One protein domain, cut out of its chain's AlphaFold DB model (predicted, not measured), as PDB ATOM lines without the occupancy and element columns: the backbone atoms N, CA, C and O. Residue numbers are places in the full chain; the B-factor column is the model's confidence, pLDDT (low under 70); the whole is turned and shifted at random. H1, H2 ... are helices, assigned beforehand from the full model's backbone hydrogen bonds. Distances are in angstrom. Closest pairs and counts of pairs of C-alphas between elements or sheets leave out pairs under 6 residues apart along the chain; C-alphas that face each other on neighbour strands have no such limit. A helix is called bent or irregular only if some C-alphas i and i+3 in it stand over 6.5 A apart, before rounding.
ATOM      1  N   TRP A   4     105.949 134.005  90.326       90.56
ATOM      2  CA  TRP A   4     104.838 134.846  89.881       90.56
ATOM      3  C   TRP A   4     103.992 134.163  88.798       90.56
ATOM      4  O   TRP A   4     102.773 134.151  88.918       90.56
ATOM      5  N   GLU A   5     104.622 133.519  87.809       91.12
ATOM      6  CA  GLU A   5     103.916 132.766  86.756       91.12
ATOM      7  C   GLU A   5     103.054 131.661  87.364       91.12
ATOM      8  O   GLU A   5     101.884 131.546  87.029       91.12
ATOM      9  N   HIS A   6     103.571 130.933  88.362       91.00
ATOM     10  CA  HIS A   6     102.771 129.932  89.071       91.00
ATOM     11  C   HIS A   6     101.512 130.526  89.724       91.00
ATOM     12  O   HIS A   6     100.454 129.901  89.702       91.00
ATOM     13  N   PHE A   7     101.601 131.724  90.308       91.69
ATOM     14  CA  PHE A   7     100.428 132.386  90.879       91.69
ATOM     15  C   PHE A   7      99.464 132.894  89.808       91.69
ATOM     16  O   PHE A   7      98.258 132.867  90.030       91.69
ATOM     17  N   VAL A   8      99.968 133.319  88.651       93.75
ATOM     18  CA  VAL A   8      99.133 133.688  87.503       93.75
ATOM     19  C   VAL A   8      98.396 132.464  86.946       93.75
ATOM     20  O   VAL A   8      97.196 132.552  86.694       93.75
ATOM     21  N   ASP A   9      99.076 131.322  86.833       93.06
ATOM     22  CA  ASP A   9      98.521 130.068  86.310       93.06
ATOM     23  C   ASP A   9      97.559 129.388  87.297       93.06
ATOM     24  O   ASP A   9      96.574 128.767  86.895       93.06
ATOM     25  N   ALA A  10      97.814 129.524  88.601       92.19
ATOM     26  CA  ALA A  10      96.990 128.958  89.666       92.19
ATOM     27  C   ALA A  10      96.597 130.005  90.734       92.19
ATOM     28  O   ALA A  10      96.984 129.866  91.897       92.19
ATOM     29  N   PRO A  11      95.757 131.015  90.421       93.19
ATOM     30  CA  PRO A  11      95.455 132.122  91.340       93.19
ATOM     31  C   PRO A  11      94.849 131.704  92.681       93.19
ATOM     32  O   PRO A  11      95.041 132.376  93.693       93.19
ATOM     33  N   LEU A  12      94.130 130.578  92.721       93.12
ATOM     34  CA  LEU A  12      93.554 130.059  93.963       93.12
ATOM     35  C   LEU A  12      94.629 129.604  94.962       93.12
ATOM     36  O   LEU A  12      94.391 129.693  96.164       93.12
ATOM     37  N   SER A  13      95.824 129.202  94.500       90.31
ATOM     38  CA  SER A  13      96.964 128.881  95.378       90.31
ATOM     39  C   SER A  13      97.530 130.122  96.074       90.31
ATOM     40  O   SER A  13      98.251 130.022  97.071       90.31
ATOM     41  N   PHE A  14      97.182 131.315  95.578       90.19
ATOM     42  CA  PHE A  14      97.551 132.567  96.213       90.19
ATOM     43  C   PHE A  14      96.683 132.890  97.436       90.19
ATOM     44  O   PHE A  14      97.100 133.687  98.271       90.19
ATOM     45  N   VAL A  15      95.498 132.289  97.565       91.62
ATOM     46  CA  VAL A  15      94.469 132.677  98.538       91.62
ATOM     47  C   VAL A  15      94.506 131.768  99.765       91.62
ATOM     48  O   VAL A  15      94.583 130.547  99.646       91.62
ATOM     49  N   ALA A  16      94.394 132.337 100.967       89.19
ATOM     50  CA  ALA A  16      94.318 131.531 102.179       89.19
ATOM     51  C   ALA A  16      92.996 130.725 102.228       89.19
ATOM     52  O   ALA A  16      91.933 131.283 101.925       89.19
ATOM     53  N   PRO A  17      93.008 129.459 102.702       87.56
ATOM     54  CA  PRO A  17      91.841 128.567 102.661       87.56
ATOM     55  C   PRO A  17      90.558 129.149 103.268       87.56
ATOM     56  O   PRO A  17      89.463 128.906 102.768       87.56
ATOM     57  N   ARG A  18      90.682 129.982 104.309       87.44
ATOM     58  CA  ARG A  18      89.549 130.661 104.964       87.44
ATOM     59  C   ARG A  18      88.737 131.554 104.015       87.44
ATOM     60  O   ARG A  18      87.518 131.602 104.136       87.44
ATOM     61  N   HIS A  19      89.386 132.237 103.069       89.94
ATOM     62  CA  HIS A  19      88.701 133.122 102.120       89.94
ATOM     63  C   HIS A  19      88.024 132.317 101.009       89.94
ATOM     64  O   HIS A  19      86.894 132.624 100.638       89.94
ATOM     65  N   LEU A  20      88.660 131.230 100.558       90.06
ATOM     66  CA  LEU A  20      88.050 130.281  99.624       90.06
ATOM     67  C   LEU A  20      86.804 129.622 100.232       90.06
ATOM     68  O   LEU A  20      85.751 129.570  99.602       90.06
ATOM     69  N   ALA A  21      86.896 129.189 101.490       87.50
ATOM     70  CA  ALA A  21      85.772 128.618 102.218       87.50
ATOM     71  C   ALA A  21      84.626 129.630 102.406       87.50
ATOM     72  O   ALA A  21      83.465 129.257 102.268       87.50
ATOM     73  N   ALA A  22      84.932 130.907 102.664       87.62
ATOM     74  CA  ALA A  22      83.925 131.962 102.811       87.62
ATOM     75  C   ALA A  22      83.159 132.270 101.507       87.62
ATOM     76  O   ALA A  22      82.009 132.719 101.558       87.62
ATOM     77  N   CYS A  23      83.758 132.019 100.336       86.88
ATOM     78  CA  CYS A  23      83.072 132.117  99.041       86.88
ATOM     79  C   CYS A  23      82.003 131.031  98.842       86.88
ATOM     80  O   CYS A  23      81.089 131.236  98.050       86.88
ATOM     81  N   LEU A  24      82.100 129.912  99.564       87.56
ATOM     82  CA  LEU A  24      81.167 128.784  99.483       87.56
ATOM     83  C   LEU A  24      80.000 128.877 100.482       87.56
ATOM     84  O   LEU A  24      79.148 127.990 100.506       87.56
ATOM     85  N   GLY A  25      79.948 129.944 101.285       85.62
ATOM     86  CA  GLY A  25      78.887 130.171 102.267       85.62
ATOM     87  C   GLY A  25      78.823 129.082 103.340       85.62
ATOM     88  O   GLY A  25      79.850 128.541 103.755       85.62
ATOM     89  N   ASP A  26      77.604 128.746 103.761       87.56
ATOM     90  CA  ASP A  26      77.329 127.842 104.889       87.56
ATOM     91  C   ASP A  26      77.360 126.348 104.519       87.56
ATOM     92  O   ASP A  26      76.831 125.500 105.237       87.56
ATOM     93  N   ALA A  27      77.980 125.993 103.390       87.19
ATOM     94  CA  ALA A  27      78.130 124.598 102.994       87.19
ATOM     95  C   ALA A  27      78.879 123.778 104.075       87.19
ATOM     96  O   ALA A  27      79.827 124.279 104.699       87.19
ATOM     97  N   PRO A  28      78.530 122.491 104.279       91.62
ATOM     98  CA  PRO A  28      79.273 121.608 105.177       91.62
ATOM     99  C   PRO A  28      80.770 121.585 104.843       91.62
ATOM    100  O   PRO A  28      81.149 121.681 103.674       91.62
ATOM    101  N   ALA A  29      81.631 121.466 105.858       88.12
ATOM    102  CA  ALA A  29      83.087 121.532 105.678       88.12
ATOM    103  C   ALA A  29      83.595 120.499 104.658       88.12
ATOM    104  O   ALA A  29      84.352 120.848 103.759       88.12
ATOM    105  N   GLN A  30      83.076 119.272 104.720       89.69
ATOM    106  CA  GLN A  30      83.433 118.187 103.807       89.69
ATOM    107  C   GLN A  30      83.070 118.519 102.353       89.69
ATOM    108  O   GLN A  30      83.850 118.263 101.441       89.69
ATOM    109  N   LEU A  31      81.901 119.132 102.124       88.94
ATOM    110  CA  LEU A  31      81.493 119.551 100.783       88.94
ATOM    111  C   LEU A  31      82.378 120.697 100.277       88.94
ATOM    112  O   LEU A  31      82.751 120.712  99.107       88.94
ATOM    113  N   ARG A  32      82.749 121.640 101.155       90.25
ATOM    114  CA  ARG A  32      83.691 122.714 100.807       90.25
ATOM    115  C   ARG A  32      85.038 122.143 100.379       90.25
ATOM    116  O   ARG A  32      85.533 122.520  99.326       90.25
ATOM    117  N   GLU A  33      85.591 121.207 101.141       88.62
ATOM    118  CA  GLU A  33      86.847 120.528 100.801       88.62
ATOM    119  C   GLU A  33      86.763 119.808  99.449       88.62
ATOM    120  O   GLU A  33      87.637 119.998  98.606       88.62
ATOM    121  N   GLN A  34      85.680 119.065  99.195       90.06
ATOM    122  CA  GLN A  34      85.453 118.393  97.911       90.06
ATOM    123  C   GLN A  34      85.384 119.379  96.738       90.06
ATOM    124  O   GLN A  34      85.980 119.137  95.692       90.06
ATOM    125  N   VAL A  35      84.687 120.507  96.906       89.19
ATOM    126  CA  VAL A  35      84.587 121.545  95.870       89.19
ATOM    127  C   VAL A  35      85.937 122.215  95.616       89.19
ATOM    128  O   VAL A  35      86.279 122.465  94.462       89.19
ATOM    129  N   LEU A  36      86.716 122.498  96.665       88.44
ATOM    130  CA  LEU A  36      88.041 123.113  96.534       88.44
ATOM    131  C   LEU A  36      89.066 122.166  95.889       88.44
ATOM    132  O   LEU A  36      89.937 122.626  95.147       88.44
ATOM    133  N   ALA A  37      88.950 120.860  96.135       89.62
ATOM    134  CA  ALA A  37      89.832 119.845  95.562       89.62
ATOM    135  C   ALA A  37      89.565 119.568  94.072       89.62
ATOM    136  O   ALA A  37      90.427 119.026  93.387       89.62
ATOM    137  N   GLU A  38      88.385 119.925  93.563       94.12
ATOM    138  CA  GLU A  38      87.904 119.532  92.240       94.12
ATOM    139  C   GLU A  38      88.213 120.605  91.162       94.12
ATOM    140  O   GLU A  38      87.591 121.680  91.153       94.12
ATOM    141  N   PRO A  39      89.130 120.338  90.202       92.19
ATOM    142  CA  PRO A  39      89.631 121.349  89.263       92.19
ATOM    143  C   PRO A  39      88.561 122.001  88.383       92.19
ATOM    144  O   PRO A  39      88.653 123.190  88.074       92.19
ATOM    145  N   ARG A  40      87.497 121.273  88.011       94.31
ATOM    146  CA  ARG A  40      86.402 121.832  87.184       94.31
ATOM    147  C   ARG A  40      85.690 123.022  87.840       94.31
ATOM    148  O   ARG A  40      85.026 123.787  87.143       94.31
ATOM    149  N   PHE A  41      85.806 123.200  89.160       92.19
ATOM    150  CA  PHE A  41      85.218 124.344  89.860       92.19
ATOM    151  C   PHE A  41      86.162 125.544  89.973       92.19
ATOM    152  O   PHE A  41      85.685 126.645  90.253       92.19
ATOM    153  N   HIS A  42      87.463 125.385  89.711       92.19
ATOM    154  CA  HIS A  42      88.466 126.428  89.960       92.19
ATOM    155  C   HIS A  42      88.184 127.722  89.192       92.19
ATOM    156  O   HIS A  42      88.223 128.798  89.782       92.19
ATOM    157  N   ALA A  43      87.795 127.634  87.917       93.12
ATOM    158  CA  ALA A  43      87.458 128.816  87.118       93.12
ATOM    159  C   ALA A  43      86.262 129.601  87.696       93.12
ATOM    160  O   ALA A  43      86.288 130.829  87.775       93.12
ATOM    161  N   ARG A  44      85.220 128.895  88.156       93.75
ATOM    162  CA  ARG A  44      84.034 129.520  88.768       93.75
ATOM    163  C   ARG A  44      84.350 130.106  90.141       93.75
ATOM    164  O   ARG A  44      83.885 131.198  90.452       93.75
ATOM    165  N   LEU A  45      85.144 129.401  90.945       93.31
ATOM    166  CA  LEU A  45      85.616 129.889  92.242       93.31
ATOM    167  C   LEU A  45      86.447 131.159  92.088       93.31
ATOM    168  O   LEU A  45      86.232 132.117  92.828       93.31
ATOM    169  N   LEU A  46      87.341 131.192  91.098       95.12
ATOM    170  CA  LEU A  46      88.128 132.376  90.788       95.12
ATOM    171  C   LEU A  46      87.220 133.548  90.404       95.12
ATOM    172  O   LEU A  46      87.342 134.613  90.998       95.12
ATOM    173  N   ALA A  47      86.257 133.351  89.499       94.81
ATOM    174  CA  ALA A  47      85.310 134.403  89.119       94.81
ATOM    175  C   ALA A  47      84.518 134.959  90.321       94.81
ATOM    176  O   ALA A  47      84.360 136.174  90.451       94.81
ATOM    177  N   LEU A  48      84.071 134.089  91.237       93.75
ATOM    178  CA  LEU A  48      83.397 134.503  92.474       93.75
ATOM    179  C   LEU A  48      84.316 135.314  93.392       93.75
ATOM    180  O   LEU A  48      83.884 136.319  93.955       93.75
ATOM    181  N   LEU A  49      85.572 134.891  93.547       94.50
ATOM    182  CA  LEU A  49      86.568 135.596  94.350       94.50
ATOM    183  C   LEU A  49      86.854 136.991  93.773       94.50
ATOM    184  O   LEU A  49      86.824 137.974  94.518       94.50
ATOM    185  N   LEU A  50      87.073 137.075  92.454       95.50
ATOM    186  CA  LEU A  50      87.315 138.332  91.743       95.50
ATOM    187  C   LEU A  50      86.153 139.310  91.948       95.50
ATOM    188  O   LEU A  50      86.379 140.451  92.342       95.50
ATOM    189  N   ALA A  51      84.913 138.851  91.756       94.31
ATOM    190  CA  ALA A  51      83.724 139.684  91.922       94.31
ATOM    191  C   ALA A  51      83.522 140.130  93.380       94.31
ATOM    192  O   ALA A  51      83.327 141.315  93.648       94.31
ATOM    193  N   ARG A  52      83.612 139.198  94.340       93.00
ATOM    194  CA  ARG A  52      83.364 139.470  95.765       93.00
ATOM    195  C   ARG A  52      84.356 140.464  96.358       93.00
ATOM    196  O   ARG A  52      83.975 141.282  97.192       93.00
ATOM    197  N   HIS A  53      85.619 140.374  95.955       92.12
ATOM    198  CA  HIS A  53      86.702 141.187  96.504       92.12
ATOM    199  C   HIS A  53      87.157 142.309  95.562       92.12
ATOM    200  O   HIS A  53      88.134 142.996  95.864       92.12
ATOM    201  N   GLN A  54      86.444 142.514  94.445       93.75
ATOM    202  CA  GLN A  54      86.769 143.501  93.409       93.75
ATOM    203  C   GLN A  54      88.236 143.392  92.968       93.75
ATOM    204  O   GLN A  54      88.971 144.380  92.919       93.75
ATOM    205  N   LEU A  55      88.703 142.168  92.736       95.56
ATOM    206  CA  LEU A  55      90.091 141.917  92.373       95.56
ATOM    207  C   LEU A  55      90.275 142.103  90.872       95.56
ATOM    208  O   LEU A  55      89.445 141.674  90.071       95.56
ATOM    209  N   GLN A  56      91.419 142.664  90.511       96.06
ATOM    210  CA  GLN A  56      91.953 142.547  89.163       96.06
ATOM    211  C   GLN A  56      92.610 141.162  89.008       96.06
ATOM    212  O   GLN A  56      93.265 140.713  89.959       96.06
ATOM    213  N   PRO A  57      92.454 140.462  87.868       95.62
ATOM    214  CA  PRO A  57      93.141 139.195  87.615       95.62
ATOM    215  C   PRO A  57      94.659 139.315  87.808       95.62
ATOM    216  O   PRO A  57      95.253 140.304  87.386       95.62
ATOM    217  N   LEU A  58      95.307 138.306  88.408       94.00
ATOM    218  CA  LEU A  58      96.766 138.325  88.630       94.00
ATOM    219  C   LEU A  58      97.554 138.483  87.321       94.00
ATOM    220  O   LEU A  58      98.582 139.152  87.318       94.00
ATOM    221  N   SER A  59      97.047 137.938  86.211       94.06
ATOM    222  CA  SER A  59      97.622 138.088  84.866       94.06
ATOM    223  C   SER A  59      97.694 139.538  84.378       94.06
ATOM    224  O   SER A  59      98.475 139.840  83.484       94.06
ATOM    225  N   GLU A  60      96.878 140.429  84.939       95.25
ATOM    226  CA  GLU A  60      96.822 141.846  84.574       95.25
ATOM    227  C   GLU A  60      97.582 142.734  85.568       95.25
ATOM    228  O   GLU A  60      97.668 143.944  85.371       95.25
ATOM    229  N   ILE A  61      98.107 142.171  86.659       94.00
ATOM    230  CA  ILE A  61      98.871 142.913  87.664       94.00
ATOM    231  C   ILE A  61     100.351 142.863  87.285       94.00
ATOM    232  O   ILE A  61     100.903 141.794  87.024       94.00
TER     233      ILE A  61
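What this domain is: This is residues 4 to 61 of the 201 residues of an uncharacterized protein of Pseudomonas sp. URIL14HWK12:I9 (UniProt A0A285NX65). The longest helix, H5, runs through the middle, across the long axis of the whole, and H3 packs crosswise on its residues 45 to 49. H1 and the last printed residues lie toward one end of that axis, H4 and the link before it toward the other, and little H2 sits between H1 and the middle. The printed part has 58 residues, with five named helices in the order H1 to H5 and no named strand; its class is all helix. It is compact, with a radius of gyration of the C-alphas of 11.4 A, and elongated, spanning 34 by 21 by 18 A.

How they stand to each other: H5, residues 39 to 53, touches H3, residues 17 to 23, with its residues 45 to 49 alone; they stand about perpendicular at 76 degrees, the closest C-alphas being those of Cys 23 and Leu 49, 6.8 A apart. H2, residues 11 to 14, only just touches residues 42 to 46 of H5, with 3 pairs of C-alphas within 8 A, the closest those of Leu 12 and Leu 46 at 6.7 A. H4, residues 29 to 37, is close to H5 but not clearly touching, with the C-alphas of Val 35 and Phe 41 closest at 6.7 A. H1, residues 4 to 9, is apart from H5. H1, H3 and H4 have every O i to N i+4 pair within hydrogen-bond range, H5 has 9 of 11, and H2 is too short for such a pair.

Where its parts are: H1 begins at C-alpha 4 (104.838, 134.846, 89.881) and measures 8.7 A, H2 5.3 A, H3 10.1 A and H4 12.3 A. H5 measures 21.3 A, ends at C-alpha 53 (86.702, 141.187, 96.504), and is irregular: C-alphas 40 and 43 are 7.1 A apart.

The domain as a whole: The two C-alphas farthest apart, those of Pro 28 and Ile 61, are 33.8 A from each other. The printed part has no cut, the four links are tight, and no printed residue of this model has a pLDDT under 70.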